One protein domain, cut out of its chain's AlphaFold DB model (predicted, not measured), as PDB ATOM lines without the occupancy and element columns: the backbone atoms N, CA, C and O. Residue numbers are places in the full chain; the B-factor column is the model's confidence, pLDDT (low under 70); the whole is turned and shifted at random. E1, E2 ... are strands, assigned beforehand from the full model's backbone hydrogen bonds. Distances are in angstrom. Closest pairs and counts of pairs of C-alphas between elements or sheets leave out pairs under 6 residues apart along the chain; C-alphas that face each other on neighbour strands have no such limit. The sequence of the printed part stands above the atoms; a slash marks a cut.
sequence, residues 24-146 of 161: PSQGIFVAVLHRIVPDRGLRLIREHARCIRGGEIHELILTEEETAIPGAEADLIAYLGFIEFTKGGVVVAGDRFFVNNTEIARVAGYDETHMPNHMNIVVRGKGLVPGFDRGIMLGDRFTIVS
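This is residues 24 to 146 of the 161 residues of an uncharacterized protein of Salinarimonadaceae bacterium (UniProt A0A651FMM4). A closed barrel of seven strands, with the short pair E2 and E5 across one end and the long link of residues 125 to 140 at the opposite end. The 123 printed residues hold no named helix and nine strands, E1 to E9 in order; the class is all strand, with 58 residues in named elements, under half. Round the mixed ring run E1, E4, E3, E8, E7, E6, E9 and back to E1; E2 and E5 are antiparallel. The whole is compact, with a radius of gyration of the C-alphas of 12.6 A and spans of 31 by 30 by 26 A.

E1, residues 25 to 32, begins at C-alpha 25 (4.963, -53.496, -34.503) and is 19.3 A long. E2 is residues 49 to 52, 9.5 A, and E3 residues 57 to 63, 19.8 A. E4, residues 77 to 87, 26.2 A, bends by 53 degrees at residue 84. E5 is residues 89 to 92, 9.8 A, and E6 residues 96 to 99, 10.3 A. E7, residues 102 to 111, 24.4 A, bends by 61 degrees at residue 108. E8 is residues 120 to 124, 12.9 A. E9, residues 141 to 145, 13.2 A, ends at C-alpha 145 (11.056, -53.605, -31.620).

E1 and E4 are antiparallel, with N 30 and O 82 2.8 A apart. E3 and E4 form a hairpin, N 62 to O 78 2.8 A. E3 and E8 are parallel, N 121 to O 59 2.8 A. E6, E7 and E8 form a meander, each strand the antiparallel neighbour of the one before, with N 104 to O 97 2.9 A and N 124 to O 106 2.7 A. With E9, the antiparallel neighbour of E6, they make a Greek key; N 98 to O 143 is 2.8 A. E9 and E1 close the ring, N 144 to O 25 2.8 A. In the antiparallel pair E2 and E5, N 50 to O 91 is 2.9 A. The closest C-alphas of E5 and E1 are those of Gly 89 and Ser 25, 5.3 A.

The C-alphas of Asp 39 and Lys 87 are the two farthest apart, 33.1 A. The printed part has no cut. The links E1 to E2, E3 to E4 and E8 to E9 are long. Mean pLDDT of the printed part is 97.3; no printed residue is under 70.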
ATOM      1  N   PRO A  24       8.164 -57.178 -34.804       95.81
ATOM      2  CA  PRO A  24       8.049 -55.726 -34.794       95.81
ATOM      3  C   PRO A  24       6.609 -55.260 -35.020       95.81
ATOM      4  O   PRO A  24       5.936 -55.769 -35.925       95.81
ATOM      5  N   SER A  25       6.184 -54.268 -34.238       98.06
ATOM      6  CA  SER A  25       4.963 -53.496 -34.503       98.06
ATOM      7  C   SER A  25       5.333 -52.261 -35.315       98.06
ATOM      8  O   SER A  25       6.396 -51.675 -35.097       98.06
ATOM      9  N   GLN A  26       4.514 -51.893 -36.292       98.44
ATOM     10  CA  GLN A  26       4.857 -50.859 -37.273       98.44
ATOM     11  C   GLN A  26       3.637 -50.034 -37.647       98.44
ATOM     12  O   GLN A  26       2.500 -50.491 -37.517       98.44
ATOM     13  N   GLY A  27       3.891 -48.839 -38.166       98.75
ATOM     14  CA  GLY A  27       2.832 -47.949 -38.592       98.75
ATOM     15  C   GLY A  27       3.332 -46.599 -39.066       98.75
ATOM     16  O   GLY A  27       4.502 -46.457 -39.437       98.75
ATOM     17  N   ILE A  28       2.428 -45.626 -39.064       98.88
ATOM     18  CA  ILE A  28       2.685 -44.268 -39.541       98.88
ATOM     19  C   ILE A  28       2.140 -43.213 -38.580       98.88
ATOM     20  O   ILE A  28       1.187 -43.470 -37.846       98.88
ATOM     21  N   PHE A  29       2.716 -42.014 -38.613       98.88
ATOM     22  CA  PHE A  29       2.106 -40.836 -37.998       98.88
ATOM     23  C   PHE A  29       0.921 -40.347 -38.836       98.88
ATOM     24  O   PHE A  29       1.069 -40.054 -40.022       98.88
ATOM     25  N   VAL A  30      -0.244 -40.228 -38.202       98.81
ATOM     26  CA  VAL A  30      -1.494 -39.735 -38.809       98.81
ATOM     27  C   VAL A  30      -1.900 -38.355 -38.292       98.81
ATOM     28  O   VAL A  30      -2.709 -37.674 -38.914       98.81
ATOM     29  N   ALA A  31      -1.288 -37.903 -37.197       98.81
ATOM     30  CA  ALA A  31      -1.273 -36.506 -36.780       98.81
ATOM     31  C   ALA A  31       0.053 -36.200 -36.080       98.81
ATOM     32  O   ALA A  31       0.620 -37.070 -35.421       98.81
ATOM     33  N   VAL A  32       0.532 -34.961 -36.190       98.81
ATOM     34  CA  VAL A  32       1.761 -34.497 -35.534       98.81
ATOM     35  C   VAL A  32       1.413 -33.330 -34.617       98.81
ATOM     36  O   VAL A  32       0.683 -32.424 -35.016       98.81
ATOM     37  N   LEU A  33       1.911 -33.369 -33.382       98.62
ATOM     38  CA  LEU A  33       1.592 -32.394 -32.340       98.62
ATOM     39  C   LEU A  33       2.815 -31.529 -32.008       98.62
ATOM     40  O   LEU A  33       3.954 -31.934 -32.232       98.62
ATOM     41  N   HIS A  34       2.586 -30.323 -31.481       97.81
ATOM     42  CA  HIS A  34       3.637 -29.318 -31.241       97.81
ATOM     43  C   HIS A  34       3.703 -28.834 -29.775       97.81
ATOM     44  O   HIS A  34       4.191 -27.744 -29.482       97.81
ATOM     45  N   ARG A  35       3.163 -29.606 -28.821       97.44
ATOM     46  CA  ARG A  35       2.938 -29.125 -27.448       97.44
ATOM     47  C   ARG A  35       3.810 -29.833 -26.410       97.44
ATOM     48  O   ARG A  35       3.811 -31.058 -26.342       97.44
ATOM     49  N   ILE A  36       4.453 -29.042 -25.551       98.19
ATOM     50  CA  ILE A  36       5.028 -29.472 -24.267       98.19
ATOM     51  C   ILE A  36       4.054 -29.082 -23.154       98.19
ATOM     52  O   ILE A  36       3.459 -28.001 -23.202       98.19
ATOM     53  N   VAL A  37       3.863 -29.960 -22.174       97.75
ATOM     54  CA  VAL A  37       2.981 -29.720 -21.029       97.75
ATOM     55  C   VAL A  37       3.708 -30.098 -19.742       97.75
ATOM     56  O   VAL A  37       4.086 -31.262 -19.612       97.75
ATOM     57  N   PRO A  38       3.917 -29.145 -18.814       96.31
ATOM     58  CA  PRO A  38       4.278 -29.457 -17.436       96.31
ATOM     59  C   PRO A  38       3.039 -29.891 -16.639       96.31
ATOM     60  O   PRO A  38       1.910 -29.600 -17.047       96.31
ATOM     61  N   ASP A  39       3.254 -30.541 -15.495       95.31
ATOM     62  CA  ASP A  39       2.212 -30.906 -14.522       95.31
ATOM     63  C   ASP A  39       1.037 -31.685 -15.145       95.31
ATOM     64  O   ASP A  39      -0.140 -31.466 -14.838       95.31
ATOM     65  N   ARG A  40       1.341 -32.567 -16.106       96.12
ATOM     66  CA  ARG A  40       0.329 -33.310 -16.862       96.12
ATOM     67  C   ARG A  40      -0.387 -34.367 -16.022       96.12
ATOM     68  O   ARG A  40      -1.545 -34.669 -16.342       96.12
ATOM     69  N   GLY A  41       0.280 -34.961 -15.035       94.81
ATOM     70  CA  GLY A  41      -0.255 -36.011 -14.176       94.81
ATOM     71  C   GLY A  41      -0.731 -37.250 -14.931       94.81
ATOM     72  O   GLY A  41      -1.816 -37.756 -14.634       94.81
ATOM     73  N   LEU A  42       0.008 -37.715 -15.952       96.44
ATOM     74  CA  LEU A  42      -0.313 -38.993 -16.603       96.44
ATOM     75  C   LEU A  42      -0.124 -40.123 -15.600       96.44
ATOM     76  O   LEU A  42       0.935 -40.214 -14.989       96.44
ATOM     77  N   ARG A  43      -1.114 -41.013 -15.472       97.62
ATOM     78  CA  ARG A  43      -1.030 -42.181 -14.588       97.62
ATOM     79  C   ARG A  43      -0.827 -43.425 -15.425       97.62
ATOM     80  O   ARG A  43      -1.772 -43.939 -16.026       97.62
ATOM     81  N   LEU A  44       0.406 -43.920 -15.446       97.88
ATOM     82  CA  LEU A  44       0.716 -45.132 -16.183       97.88
ATOM     83  C   LEU A  44       0.070 -46.332 -15.491       97.88
ATOM     84  O   LEU A  44       0.230 -46.544 -14.287       97.88
ATOM     85  N   ILE A  45      -0.648 -47.142 -16.259       96.50
ATOM     86  CA  ILE A  45      -1.220 -48.398 -15.772       96.50
ATOM     87  C   ILE A  45      -0.111 -49.365 -15.336       96.50
ATOM     88  O   ILE A  45       1.053 -49.215 -15.717       96.50
ATOM     89  N   ARG A  46      -0.464 -50.381 -14.546       93.00
ATOM     90  CA  ARG A  46       0.507 -51.364 -14.032       93.00
ATOM     91  C   ARG A  46       0.924 -52.381 -15.087       93.00
ATOM     92  O   ARG A  46       2.012 -52.942 -15.016       93.00
ATOM     93  N   GLU A  47       0.060 -52.636 -16.058       91.75
ATOM     94  CA  GLU A  47       0.290 -53.589 -17.127       91.75
ATOM     95  C   GLU A  47       1.447 -53.121 -18.014       91.75
ATOM     96  O   GLU A  47       1.368 -52.131 -18.740       91.75
ATOM     97  N   HIS A  48       2.530 -53.895 -18.008       91.88
ATOM     98  CA  HIS A  48       3.730 -53.588 -18.787       91.88
ATOM     99  C   HIS A  48       3.557 -53.831 -20.289       91.88
ATOM    100  O   HIS A  48       4.399 -53.403 -21.077       91.88
ATOM    101  N   ALA A  49       2.514 -54.557 -20.696       93.38
ATOM    102  CA  ALA A  49       2.340 -55.058 -22.051       93.38
ATOM    103  C   ALA A  49       0.945 -54.755 -22.596       93.38
ATOM    104  O   ALA A  49      -0.040 -54.834 -21.861       93.38
ATOM    105  N   ARG A  50       0.854 -54.489 -23.902       96.31
ATOM    106  CA  ARG A  50      -0.416 -54.330 -24.619       96.31
ATOM    107  C   ARG A  50      -0.371 -55.072 -25.944       96.31
ATOM    108  O   ARG A  50       0.613 -55.001 -26.678       96.31
ATOM    109  N   CYS A  51      -1.451 -55.791 -26.235       97.00
ATOM    110  CA  CYS A  51      -1.712 -56.299 -27.575       97.00
ATOM    111  C   CYS A  51      -2.435 -55.196 -28.343       97.00
ATOM    112  O   CYS A  51      -3.534 -54.815 -27.951       97.00
ATOM    113  N   ILE A  52      -1.812 -54.695 -29.403       98.06
ATOM    114  CA  ILE A  52      -2.350 -53.623 -30.242       98.06
ATOM    115  C   ILE A  52      -2.751 -54.233 -31.578       98.06
ATOM    116  O   ILE A  52      -1.969 -54.983 -32.176       98.06
ATOM    117  N   ARG A  53      -3.970 -53.950 -32.043       98.12
ATOM    118  CA  ARG A  53      -4.436 -54.460 -33.340       98.12
ATOM    119  C   ARG A  53      -3.954 -53.572 -34.483       98.12
ATOM    120  O   ARG A  53      -3.691 -52.387 -34.312       98.12
ATOM    121  N   GLY A  54      -3.864 -54.160 -35.676       98.19
ATOM    122  CA  GLY A  54      -3.714 -53.364 -36.891       98.19
ATOM    123  C   GLY A  54      -4.934 -52.458 -37.099       98.19
ATOM    124  O   GLY A  54      -6.060 -52.904 -36.884       98.19
ATOM    125  N   GLY A  55      -4.701 -51.213 -37.507       98.38
ATOM    126  CA  GLY A  55      -5.704 -50.167 -37.712       98.38
ATOM    127  C   GLY A  55      -6.063 -49.360 -36.459       98.38
ATOM    128  O   GLY A  55      -6.809 -48.392 -36.570       98.38
ATOM    129  N   GLU A  56      -5.557 -49.719 -35.272       98.56
ATOM    130  CA  GLU A  56      -5.766 -48.911 -34.064       98.56
ATOM    131  C   GLU A  56      -4.904 -47.635 -34.112       98.56
ATOM    132  O   GLU A  56      -3.748 -47.659 -34.553       98.56
ATOM    133  N   ILE A  57      -5.485 -46.518 -33.657       98.81
ATOM    134  CA  ILE A  57      -4.826 -45.212 -33.560       98.81
ATOM    135  C   ILE A  57      -4.583 -44.887 -32.086       98.81
ATOM    136  O   ILE A  57      -5.491 -44.963 -31.258       98.81
ATOM    137  N   HIS A  58      -3.351 -44.498 -31.767       98.81
ATOM    138  CA  HIS A  58      -2.907 -44.185 -30.412       98.81
ATOM    139  C   HIS A  58      -2.140 -42.869 -30.365       98.81
ATOM    140  O   HIS A  58      -1.515 -42.475 -31.348       98.81
ATOM    141  N   GLU A  59      -2.159 -42.196 -29.219       98.81
ATOM    142  CA  GLU A  59      -1.396 -40.963 -29.007       98.81
ATOM    143  C   GLU A  59      -0.020 -41.298 -28.430       98.81
ATOM    144  O   GLU A  59       0.096 -42.029 -27.446       98.81
ATOM    145  N   LEU A  60       1.034 -40.781 -29.056       98.75
ATOM    146  CA  LEU A  60       2.419 -40.984 -28.661       98.75
ATOM    147  C   LEU A  60       2.922 -39.773 -27.874       98.75
ATOM    148  O   LEU A  60       2.950 -38.645 -28.380       98.75
ATOM    149  N   ILE A  61       3.371 -40.029 -26.649       98.75
ATOM    150  CA  ILE A  61       3.811 -39.003 -25.704       98.75
ATOM    151  C   ILE A  61       5.243 -39.298 -25.269       98.75
ATOM    152  O   ILE A  61       5.546 -40.408 -24.843       98.75
ATOM    153  N   LEU A  62       6.120 -38.304 -25.360       98.75
ATOM    154  CA  LEU A  62       7.501 -38.368 -24.894       98.75
ATOM    155  C   LEU A  62       7.632 -37.764 -23.493       98.75
ATOM    156  O   LEU A  62       7.077 -36.703 -23.224       98.75
ATOM    157  N   THR A  63       8.442 -38.383 -22.644       98.62
ATOM    158  CA  THR A  63       8.960 -37.788 -21.404       98.62
ATOM    159  C   THR A  63      10.455 -38.082 -21.254       98.62
ATOM    160  O   THR A  63      10.966 -39.048 -21.826       98.62
ATOM    161  N   GLU A  64      11.164 -37.250 -20.493       97.88
ATOM    162  CA  GLU A  64      12.548 -37.511 -20.062       97.88
ATOM    163  C   GLU A  64      12.609 -38.057 -18.625       97.88
ATOM    164  O   GLU A  64      13.690 -38.338 -18.109       97.88
ATOM    165  N   GLU A  65      11.465 -38.213 -17.954       97.62
ATOM    166  CA  GLU A  65      11.409 -38.661 -16.567       97.62
ATOM    167  C   GLU A  65      11.780 -40.144 -16.445       97.62
ATOM    168  O   GLU A  65      11.049 -41.038 -16.871       97.62
ATOM    169  N   GLU A  66      12.914 -40.432 -15.805       94.69
ATOM    170  CA  GLU A  66      13.356 -41.810 -15.535       94.69
ATOM    171  C   GLU A  66      12.393 -42.581 -14.620       94.69
ATOM    172  O   GLU A  66      12.326 -43.811 -14.680       94.69
ATOM    173  N   THR A  67      11.599 -41.859 -13.829       95.25
ATOM    174  CA  THR A  67      10.541 -42.389 -12.964       95.25
ATOM    175  C   THR A  67       9.268 -42.773 -13.714       95.25
ATOM    176  O   THR A  67       8.430 -43.453 -13.129       95.25
ATOM    177  N   ALA A  68       9.123 -42.405 -14.992       95.94
ATOM    178  CA  ALA A  68       8.001 -42.836 -15.818       95.94
ATOM    179  C   ALA A  68       8.149 -44.327 -16.161       95.94
ATOM    180  O   ALA A  68       8.824 -44.718 -17.118       95.94
ATOM    181  N   ILE A  69       7.533 -45.167 -15.334       94.69
ATOM    182  CA  ILE A  69       7.466 -46.627 -15.455       94.69
ATOM    183  C   ILE A  69       6.024 -47.101 -15.204       94.69
ATOM    184  O   ILE A  69       5.224 -46.340 -14.658       94.69
ATOM    185  N   PRO A  70       5.660 -48.346 -15.557       95.06
ATOM    186  CA  PRO A  70       4.305 -48.840 -15.321       95.06
ATOM    187  C   PRO A  70       3.913 -48.743 -13.841       95.06
ATOM    188  O   PRO A  70       4.686 -49.107 -12.954       95.06
ATOM    189  N   GLY A  71       2.716 -48.218 -13.579       94.88
ATOM    190  CA  GLY A  71       2.202 -47.925 -12.241       94.88
ATOM    191  C   GLY A  71       2.651 -46.590 -11.631       94.88
ATOM    192  O   GLY A  71       2.208 -46.288 -10.523       94.88
ATOM    193  N   ALA A  72       3.512 -45.818 -12.302       95.25
ATOM    194  CA  ALA A  72       3.985 -44.507 -11.853       95.25
ATOM    195  C   ALA A  72       3.340 -43.349 -12.638       95.25
ATOM    196  O   ALA A  72       2.523 -43.562 -13.537       95.25
ATOM    197  N   GLU A  73       3.707 -42.119 -12.281       96.38
ATOM    198  CA  GLU A  73       3.226 -40.898 -12.934       96.38
ATOM    199  C   GLU A  73       4.289 -40.276 -13.855       96.38
ATOM    200  O   GLU A  73       5.484 -40.540 -13.702       96.38
ATOM    201  N   ALA A  74       3.834 -39.477 -14.825       96.94
ATOM    202  CA  ALA A  74       4.670 -38.607 -15.653       96.94
ATOM    203  C   ALA A  74       3.998 -37.234 -15.811       96.94
ATOM    204  O   ALA A  74       2.834 -37.148 -16.224       96.94
ATOM    205  N   ASP A  75       4.734 -36.167 -15.521       97.38
ATOM    206  CA  ASP A  75       4.208 -34.803 -15.426       97.38
ATOM    207  C   ASP A  75       4.711 -33.893 -16.540       97.38
ATOM    208  O   ASP A  75       3.933 -33.148 -17.138       97.38
ATOM    209  N   LEU A  76       6.002 -33.953 -16.844       98.00
ATOM    210  CA  LEU A  76       6.629 -33.179 -17.894       98.00
ATOM    211  C   LEU A  76       6.689 -34.009 -19.176       98.00
ATOM    212  O   LEU A  76       7.488 -34.940 -19.322       98.00
ATOM    213  N   ILE A  77       5.838 -33.639 -20.132       98.44
ATOM    214  CA  ILE A  77       5.671 -34.383 -21.377       98.44
ATOM    215  C   ILE A  77       5.761 -33.501 -22.623       98.44
ATOM    216  O   ILE A  77       5.436 -32.315 -22.606       98.44
ATOM    217  N   ALA A  78       6.123 -34.120 -23.739       98.62
ATOM    218  CA  ALA A  78       5.985 -33.579 -25.081       98.62
ATOM    219  C   ALA A  78       5.081 -34.496 -25.907       98.62
ATOM    220  O   ALA A  78       5.329 -35.695 -26.033       98.62
ATOM    221  N   TYR A  79       4.041 -33.933 -26.511       98.62
ATOM    222  CA  TYR A  79       3.202 -34.672 -27.443       98.62
ATOM    223  C   TYR A  79       3.927 -34.825 -28.779       98.62
ATOM    224  O   TYR A  79       4.324 -33.832 -29.396       98.62
ATOM    225  N   LEU A  80       4.089 -36.066 -29.239       98.69
ATOM    226  CA  LEU A  80       4.692 -36.336 -30.541       98.69
ATOM    227  C   LEU A  80       3.629 -36.351 -31.639       98.69
ATOM    228  O   LEU A  80       3.772 -35.681 -32.661       98.69
ATOM    229  N   GLY A  81       2.531 -37.069 -31.433       98.69
ATOM    230  CA  GLY A  81       1.512 -37.207 -32.463       98.69
ATOM    231  C   GLY A  81       0.585 -38.383 -32.235       98.69
ATOM    232  O   GLY A  81       0.729 -39.114 -31.261       98.69
ATOM    233  N   PHE A  82      -0.334 -38.586 -33.171       98.88
ATOM    234  CA  PHE A  82      -1.125 -39.807 -33.252       98.88
ATOM    235  C   PHE A  82      -0.500 -40.748 -34.272       98.88
ATOM    236  O   PHE A  82      -0.118 -40.326 -35.367       98.88
ATOM    237  N   ILE A  83      -0.416 -42.023 -33.911       98.88
ATOM    238  CA  ILE A  83       0.148 -43.083 -34.734       98.88
ATOM    239  C   ILE A  83      -0.910 -44.140 -35.041       98.88
ATOM    240  O   ILE A  83      -1.631 -44.576 -34.147       98.88
ATOM    241  N   GLU A  84      -0.987 -44.563 -36.299       98.88
ATOM    242  CA  GLU A  84      -1.802 -45.698 -36.735       98.88
ATOM    243  C   GLU A  84      -0.914 -46.932 -36.871       98.88
ATOM    244  O   GLU A  84       0.090 -46.907 -37.588       98.88
ATOM    245  N   PHE A  85      -1.289 -48.031 -36.220       98.81
ATOM    246  CA  PHE A  85      -0.586 -49.306 -36.342       98.81
ATOM    247  C   PHE A  85      -0.992 -50.023 -37.631       98.81
ATOM    248  O   PHE A  85      -2.003 -50.711 -37.670       98.81
ATOM    249  N   THR A  86      -0.182 -49.959 -38.688       98.69
ATOM    250  CA  THR A  86      -0.431 -50.752 -39.912       98.69
ATOM    251  C   THR A  86      -0.087 -52.233 -39.726       98.69
ATOM    252  O   THR A  86      -0.624 -53.099 -40.416       98.69
ATOM    253  N   LYS A  87       0.773 -52.541 -38.750       98.44
ATOM    254  CA  LYS A  87       1.049 -53.892 -38.261       98.44
ATOM    255  C   LYS A  87       1.038 -53.883 -36.734       98.44
ATOM    256  O   LYS A  87       1.979 -53.398 -36.104       98.44
ATOM    257  N   GLY A  88      -0.032 -54.437 -36.165       97.12
ATOM    258  CA  GLY A  88      -0.177 -54.645 -34.726       97.12
ATOM    259  C   GLY A  88       0.804 -55.676 -34.156       97.12
ATOM    260  O   GLY A  88       1.594 -56.289 -34.879       97.12
ATOM    261  N   GLY A  89       0.736 -55.893 -32.845       96.31
ATOM    262  CA  GLY A  89       1.629 -56.806 -32.141       96.31
ATOM    263  C   GLY A  89       1.540 -56.680 -30.625       96.31
ATOM    264  O   GLY A  89       0.602 -56.097 -30.084       96.31
ATOM    265  N   VAL A  90       2.531 -57.251 -29.938       95.94
ATOM    266  CA  VAL A  90       2.664 -57.161 -28.479       95.94
ATOM    267  C   VAL A  90       3.763 -56.163 -28.148       95.94
ATOM    268  O   VAL A  90       4.948 -56.457 -28.328       95.94
ATOM    269  N   VAL A  91       3.371 -54.998 -27.641       96.38
ATOM    270  CA  VAL A  91       4.292 -53.943 -27.209       96.38
ATOM    271  C   VAL A  91       4.487 -54.042 -25.702       96.38
ATOM    272  O   VAL A  91       3.529 -54.255 -24.960       96.38
ATOM    273  N   VAL A  92       5.729 -53.928 -25.240       95.19
ATOM    274  CA  VAL A  92       6.105 -54.051 -23.825       95.19
ATOM    275  C   VAL A  92       6.965 -52.856 -23.427       95.19
ATOM    276  O   VAL A  92       7.784 -52.384 -24.217       95.19
ATOM    277  N   ALA A  93       6.805 -52.378 -22.194       94.94
ATOM    278  CA  ALA A  93       7.703 -51.393 -21.605       94.94
ATOM    279  C   ALA A  93       9.176 -51.830 -21.763       94.94
ATOM    280  O   ALA A  93       9.531 -52.988 -21.551       94.94
ATOM    281  N   GLY A  94      10.033 -50.900 -22.180       93.94
ATOM    282  CA  GLY A  94      11.432 -51.131 -22.542       93.94
ATOM    283  C   GLY A  94      11.682 -51.376 -24.036       93.94
ATOM    284  O   GLY A  94      12.838 -51.288 -24.471       93.94
ATOM    285  N   ASP A  95      10.636 -51.630 -24.833       96.06
ATOM    286  CA  ASP A  95      10.759 -51.747 -26.288       96.06
ATOM    287  C   ASP A  95      11.304 -50.471 -26.916       96.06
ATOM    288  O   ASP A  95      10.970 -49.364 -26.502       96.06
ATOM    289  N   ARG A  96      12.147 -50.630 -27.937       97.19
ATOM    290  CA  ARG A  96      12.788 -49.511 -28.632       97.19
ATOM    291  C   ARG A  96      11.820 -48.938 -29.658       97.19
ATOM    292  O   ARG A  96      11.267 -49.692 -30.462       97.19
ATOM    293  N   PHE A  97      11.653 -47.621 -29.645       98.56
ATOM    294  CA  PHE A  97      10.777 -46.889 -30.550       98.56
ATOM    295  C   PHE A  97      11.610 -46.113 -31.571       98.56
ATOM    296  O   PHE A  97      12.437 -45.268 -31.219       98.56
ATOM    297  N   PHE A  98      11.365 -46.391 -32.846       98.62
ATOM    298  CA  PHE A  98      12.059 -45.786 -33.974       98.62
ATOM    299  C   PHE A  98      11.113 -44.935 -34.804       98.62
ATOM    300  O   PHE A  98       9.968 -45.329 -35.012       98.62
ATOM    301  N   VAL A  99      11.630 -43.838 -35.355       98.38
ATOM    302  CA  VAL A  99      10.998 -43.052 -36.423       98.38
ATOM    303  C   VAL A  99      11.978 -42.965 -37.584       98.38
ATOM    304  O   VAL A  99      13.133 -42.593 -37.379       98.38
ATOM    305  N   ASN A 100      11.558 -43.369 -38.785       97.62
ATOM    306  CA  ASN A 100      12.400 -43.408 -39.988       97.62
ATOM    307  C   ASN A 100      13.793 -44.028 -39.731       97.62
ATOM    308  O   ASN A 100      14.822 -43.493 -40.138       97.62
ATOM    309  N   ASN A 101      13.822 -45.165 -39.025       95.44
ATOM    310  CA  ASN A 101      15.023 -45.924 -38.631       95.44
ATOM    311  C   ASN A 101      15.938 -45.261 -37.582       95.44
ATOM    312  O   ASN A 101      16.959 -45.843 -37.222       95.44
ATOM    313  N   THR A 102      15.561 -44.107 -37.033       97.12
ATOM    314  CA  THR A 102      16.257 -43.475 -35.904       97.12
ATOM    315  C   THR A 102      15.559 -43.842 -34.600       97.12
ATOM    316  O   THR A 102      14.363 -43.597 -34.457       97.12
ATOM    317  N   GLU A 103      16.279 -44.432 -33.641       97.62
ATOM    318  CA  GLU A 103      15.735 -44.652 -32.294       97.62
ATOM    319  C   GLU A 103      15.556 -43.304 -31.605       97.62
ATOM    320  O   GLU A 103      16.510 -42.537 -31.481       97.62
ATOM    321  N   ILE A 104      14.340 -43.027 -31.145       97.38
ATOM    322  CA  ILE A 104      14.035 -41.769 -30.459       97.38
ATOM    323  C   ILE A 104      13.773 -41.955 -28.967       97.38
ATOM    324  O   ILE A 104      13.950 -41.006 -28.204       97.38
ATOM    325  N   ALA A 105      13.336 -43.148 -28.553       98.12
ATOM    326  CA  ALA A 105      12.883 -43.414 -27.195       98.12
ATOM    327  C   ALA A 105      12.692 -44.921 -26.942       98.12
ATOM    328  O   ALA A 105      12.839 -45.756 -27.838       98.12
ATOM    329  N   ARG A 106      12.299 -45.257 -25.714       97.94
ATOM    330  CA  ARG A 106      11.827 -46.581 -25.296       97.94
ATOM    331  C   ARG A 106      10.429 -46.486 -24.714       97.94
ATOM    332  O   ARG A 106      10.109 -45.482 -24.098       97.94
ATOM    333  N   VAL A 107       9.603 -47.514 -24.853       98.25
ATOM    334  CA  VAL A 107       8.262 -47.533 -24.246       98.25
ATOM    335  C   VAL A 107       8.387 -47.481 -22.721       98.25
ATOM    336  O   VAL A 107       9.038 -48.333 -22.126       98.25
ATOM    337  N   ALA A 108       7.775 -46.484 -22.094       97.56
ATOM    338  CA  ALA A 108       7.703 -46.336 -20.644       97.56
ATOM    339  C   ALA A 108       6.484 -47.073 -20.081       97.56
ATOM    340  O   ALA A 108       6.584 -47.776 -19.081       97.56
ATOM    341  N   GLY A 109       5.340 -46.955 -20.753       97.69
ATOM    342  CA  GLY A 109       4.082 -47.547 -20.319       97.69
ATOM    343  C   GLY A 109       2.900 -46.966 -21.080       97.69
ATOM    344  O   GLY A 109       3.058 -46.411 -22.170       97.69
ATOM    345  N   TYR A 110       1.715 -47.098 -20.494       98.56
ATOM    346  CA  TYR A 110       0.458 -46.725 -21.135       98.56
ATOM    347  C   TYR A 110      -0.430 -45.961 -20.168       98.56
ATOM    348  O   TYR A 110      -0.449 -46.272 -18.982       98.56
ATOM    349  N   ASP A 111      -1.193 -45.009 -20.684       98.31
ATOM    350  CA  ASP A 111      -2.203 -44.270 -19.928       98.31
ATOM    351  C   ASP A 111      -3.561 -44.389 -20.640       98.31
ATOM    352  O   ASP A 111      -3.652 -44.381 -21.872       98.31
ATOM    353  N   GLU A 112      -4.623 -44.562 -19.855       97.62
ATOM    354  CA  GLU A 112      -5.981 -44.835 -20.347       97.62
ATOM    355  C   GLU A 112      -6.917 -43.629 -20.208       97.62
ATOM    356  O   GLU A 112      -8.129 -43.777 -20.349       97.62
ATOM    357  N   THR A 113      -6.383 -42.424 -19.966       96.88
ATOM    358  CA  THR A 113      -7.183 -41.210 -19.719       96.88
ATOM    359  C   THR A 113      -8.231 -40.946 -20.813       96.88
ATOM    360  O   THR A 113      -9.284 -40.377 -20.529       96.88
ATOM    361  N   HIS A 114      -7.969 -41.369 -22.054       96.75
ATOM    362  CA  HIS A 114      -8.854 -41.173 -23.208       96.75
ATOM    363  C   HIS A 114      -9.543 -42.448 -23.715       96.75
ATOM    364  O   HIS A 114     -10.224 -42.412 -24.743       96.75
ATOM    365  N   MET A 115      -9.436 -43.571 -23.002       96.31
ATOM    366  CA  MET A 115     -10.167 -44.781 -23.381       96.31
ATOM    367  C   MET A 115     -11.692 -44.564 -23.272       96.31
ATOM    368  O   MET A 115     -12.152 -43.873 -22.362       96.31
ATOM    369  N   PRO A 116     -12.502 -45.143 -24.185       95.94
ATOM    370  CA  PRO A 116     -12.128 -46.102 -25.230       95.94
ATOM    371  C   PRO A 116     -11.735 -45.471 -26.577       95.94
ATOM    372  O   PRO A 116     -11.593 -46.211 -27.545       95.94
ATOM    373  N   ASN A 117     -11.605 -44.143 -26.678       98.19
ATOM    374  CA  ASN A 117     -11.274 -43.484 -27.945       98.19
ATOM    375  C   ASN A 117      -9.859 -43.863 -28.397       98.19
ATOM    376  O   ASN A 117      -9.675 -44.496 -29.434       98.19
ATOM    377  N   HIS A 118      -8.867 -43.545 -27.567       98.31
ATOM    378  CA  HIS A 118      -7.485 -43.940 -27.793       98.31
ATOM    379  C   HIS A 118      -6.760 -44.169 -26.470       98.31
ATOM    380  O   HIS A 118      -7.063 -43.562 -25.444       98.31
ATOM    381  N   MET A 119      -5.769 -45.054 -26.510       98.56
ATOM    382  CA  MET A 119      -4.784 -45.220 -25.439       98.56
ATOM    383  C   MET A 119      -3.567 -44.335 -25.711       98.56
ATOM    384  O   MET A 119      -3.116 -44.236 -26.856       98.56
ATOM    385  N   ASN A 120      -3.014 -43.757 -24.650       98.75
ATOM    386  CA  ASN A 120      -1.739 -43.057 -24.689       98.75
ATOM    387  C   ASN A 120      -0.604 -44.076 -24.569       98.75
ATOM    388  O   ASN A 120      -0.585 -44.892 -23.644       98.75
ATOM    389  N   ILE A 121       0.353 -44.020 -25.490       98.75
ATOM    390  CA  ILE A 121       1.612 -44.760 -25.417       98.75
ATOM    391  C   ILE A 121       2.680 -43.765 -24.985       98.75
ATOM    392  O   ILE A 121       3.042 -42.853 -25.731       98.75
ATOM    393  N   VAL A 122       3.185 -43.943 -23.768       98.75
ATOM    394  CA  VAL A 122       4.225 -43.079 -23.219       98.75
ATOM    395  C   VAL A 122       5.575 -43.708 -23.511       98.75
ATOM    396  O   VAL A 122       5.810 -44.882 -23.219       98.75
ATOM    397  N   VAL A 123       6.469 -42.926 -24.105       98.69
ATOM    398  CA  VAL A 123       7.849 -43.297 -24.389       98.69
ATOM    399  C   VAL A 123       8.797 -42.388 -23.618       98.69
ATOM    400  O   VAL A 123       8.576 -41.189 -23.487       98.69
ATOM    401  N   ARG A 124       9.879 -42.969 -23.112       98.06
ATOM    402  CA  ARG A 124      10.959 -42.272 -22.435       98.06
ATOM    403  C   ARG A 124      12.172 -42.162 -23.346       98.06
ATOM    404  O   ARG A 124      12.662 -43.170 -23.860       98.06
ATOM    405  N   GLY A 125      12.670 -40.952 -23.545       96.75
ATOM    406  CA  GLY A 125      13.814 -40.675 -24.411       96.75
ATOM    407  C   GLY A 125      14.455 -39.342 -24.059       96.75
ATOM    408  O   GLY A 125      14.005 -38.674 -23.143       96.75
ATOM    409  N   LYS A 126      15.512 -38.965 -24.780       94.12
ATOM    410  CA  LYS A 126      16.172 -37.665 -24.601       94.12
ATOM    411  C   LYS A 126      15.611 -36.619 -25.562       94.12
ATOM    412  O   LYS A 126      15.174 -36.950 -26.671       94.12
ATOM    413  N   GLY A 127      15.718 -35.360 -25.160       93.12
ATOM    414  CA  GLY A 127      15.283 -34.195 -25.912       93.12
ATOM    415  C   GLY A 127      13.767 -34.072 -25.895       93.12
ATOM    416  O   GLY A 127      13.104 -34.554 -26.819       93.12
ATOM    417  N   LEU A 128      13.237 -33.404 -24.865       96.75
ATOM    418  CA  LEU A 128      11.821 -33.062 -24.718       96.75
ATOM    419  C   LEU A 128      11.367 -32.051 -25.787       96.75
ATOM    420  O   LEU A 128      11.143 -30.874 -25.523       96.75
ATOM    421  N   VAL A 129      11.265 -32.526 -27.022       97.88
ATOM    422  CA  VAL A 129      10.879 -31.756 -28.204       97.88
ATOM    423  C   VAL A 129       9.624 -32.406 -28.782       97.88
ATOM    424  O   VAL A 129       9.651 -33.620 -29.033       97.88
ATOM    425  N   PRO A 130       8.527 -31.649 -28.974       98.25
ATOM    426  CA  PRO A 130       7.288 -32.190 -29.515       98.25
ATOM    427  C   PRO A 130       7.462 -32.579 -30.986       98.25
ATOM    428  O   PRO A 130       8.445 -32.220 -31.633       98.25
ATOM    429  N   GLY A 131       6.514 -33.345 -31.521       98.38
ATOM    430  CA  GLY A 131       6.682 -34.000 -32.821       98.38
ATOM    431  C   GLY A 131       6.966 -33.038 -33.970       98.38
ATOM    432  O   GLY A 131       7.886 -33.281 -34.747       98.38
ATOM    433  N   PHE A 132       6.229 -31.927 -34.038       98.38
ATOM    434  CA  PHE A 132       6.393 -30.928 -35.096       98.38
ATOM    435  C   PHE A 132       7.798 -30.310 -35.075       98.38
ATOM    436  O   PHE A 132       8.495 -30.323 -36.085       98.38
ATOM    437  N   ASP A 133       8.254 -29.855 -33.905       98.25
ATOM    438  CA  ASP A 133       9.567 -29.214 -33.744       98.25
ATOM    439  C   ASP A 133      10.728 -30.209 -33.895       98.25
ATOM    440  O   ASP A 133      11.847 -29.833 -34.243       98.25
ATOM    441  N   ARG A 134      10.466 -31.504 -33.673       96.38
ATOM    442  CA  ARG A 134      11.404 -32.605 -33.934       96.38
ATOM    443  C   ARG A 134      11.527 -32.922 -35.433       96.38
ATOM    444  O   ARG A 134      12.410 -33.689 -35.813       96.38
ATOM    445  N   GLY A 135      10.670 -32.348 -36.279       97.81
ATOM    446  CA  GLY A 135      10.639 -32.605 -37.717       97.81
ATOM    447  C   GLY A 135       9.946 -33.915 -38.096       97.81
ATOM    448  O   GLY A 135      10.216 -34.441 -39.171       97.81
ATOM    449  N   ILE A 136       9.083 -34.453 -37.224       98.44
ATOM    450  CA  ILE A 136       8.213 -35.578 -37.584       98.44
ATOM    451  C   ILE A 136       7.167 -35.079 -38.580       98.44
ATOM    452  O   ILE A 136       6.520 -34.054 -38.365       98.44
ATOM    453  N   MET A 137       6.977 -35.833 -39.653       98.62
ATOM    454  CA  MET A 137       6.043 -35.524 -40.729       98.62
ATOM    455  C   MET A 137       4.866 -36.504 -40.741       98.62
ATOM    456  O   MET A 137       4.956 -37.639 -40.270       98.62
ATOM    457  N   LEU A 138       3.739 -36.083 -41.322       98.75
ATOM    458  CA  LEU A 138       2.641 -37.005 -41.620       98.75
ATOM    459  C   LEU A 138       3.134 -38.126 -42.542       98.75
ATOM    460  O   LEU A 138       3.828 -37.872 -43.525       98.75
ATOM    461  N   GLY A 139       2.752 -39.362 -42.231       98.62
ATOM    462  CA  GLY A 139       3.187 -40.545 -42.966       98.62
ATOM    463  C   GLY A 139       4.579 -41.057 -42.590       98.62
ATOM    464  O   GLY A 139       4.962 -42.119 -43.089       98.62
ATOM    465  N   ASP A 140       5.317 -40.373 -41.703       98.81
ATOM    466  CA  ASP A 140       6.581 -40.898 -41.185       98.81
ATOM    467  C   ASP A 140       6.364 -42.264 -40.552       98.81
ATOM    468  O   ASP A 140       5.395 -42.497 -39.823       98.81
ATOM    469  N   ARG A 141       7.284 -43.183 -40.841       98.81
ATOM    470  CA  ARG A 141       7.165 -44.565 -40.392       98.81
ATOM    471  C   ARG A 141       7.693 -44.681 -38.980       98.81
ATOM    472  O   ARG A 141       8.818 -44.258 -38.708       98.81
ATOM    473  N   PHE A 142       6.940 -45.357 -38.121       98.75
ATOM    474  CA  PHE A 142       7.462 -45.816 -36.845       98.75
ATOM    475  C   PHE A 142       7.655 -47.329 -36.831       98.75
ATOM    476  O   PHE A 142       7.030 -48.089 -37.579       98.75
ATOM    477  N   THR A 143       8.547 -47.788 -35.963       98.62
ATOM    478  CA  THR A 143       8.699 -49.208 -35.650       98.62
ATOM    479  C   THR A 143       8.992 -49.370 -34.170       98.62
ATOM    480  O   THR A 143       9.820 -48.658 -33.609       98.62
ATOM    481  N   ILE A 144       8.324 -50.338 -33.552       98.19
ATOM    482  CA  ILE A 144       8.568 -50.762 -32.181       98.19
ATOM    483  C   ILE A 144       9.155 -52.164 -32.224       98.19
ATOM    484  O   ILE A 144       8.543 -53.087 -32.773       98.19
ATOM    485  N   VAL A 145      10.351 -52.320 -31.663       95.56
ATOM    486  CA  VAL A 145      11.056 -53.605 -31.620       95.56
ATOM    487  C   VAL A 145      11.397 -53.982 -30.196       95.56
ATOM    488  O   VAL A 145      11.808 -53.152 -29.379       95.56
ATOM    489  N   SER A 146      11.311 -55.282 -29.923       92.25
ATOM    490  CA  SER A 146      11.896 -55.807 -28.704       92.25
ATOM    491  C   SER A 146      13.412 -55.592 -28.720       92.25
ATOM    492  O   SER A 146      14.050 -55.909 -29.728       92.25
TER     493      SER A 146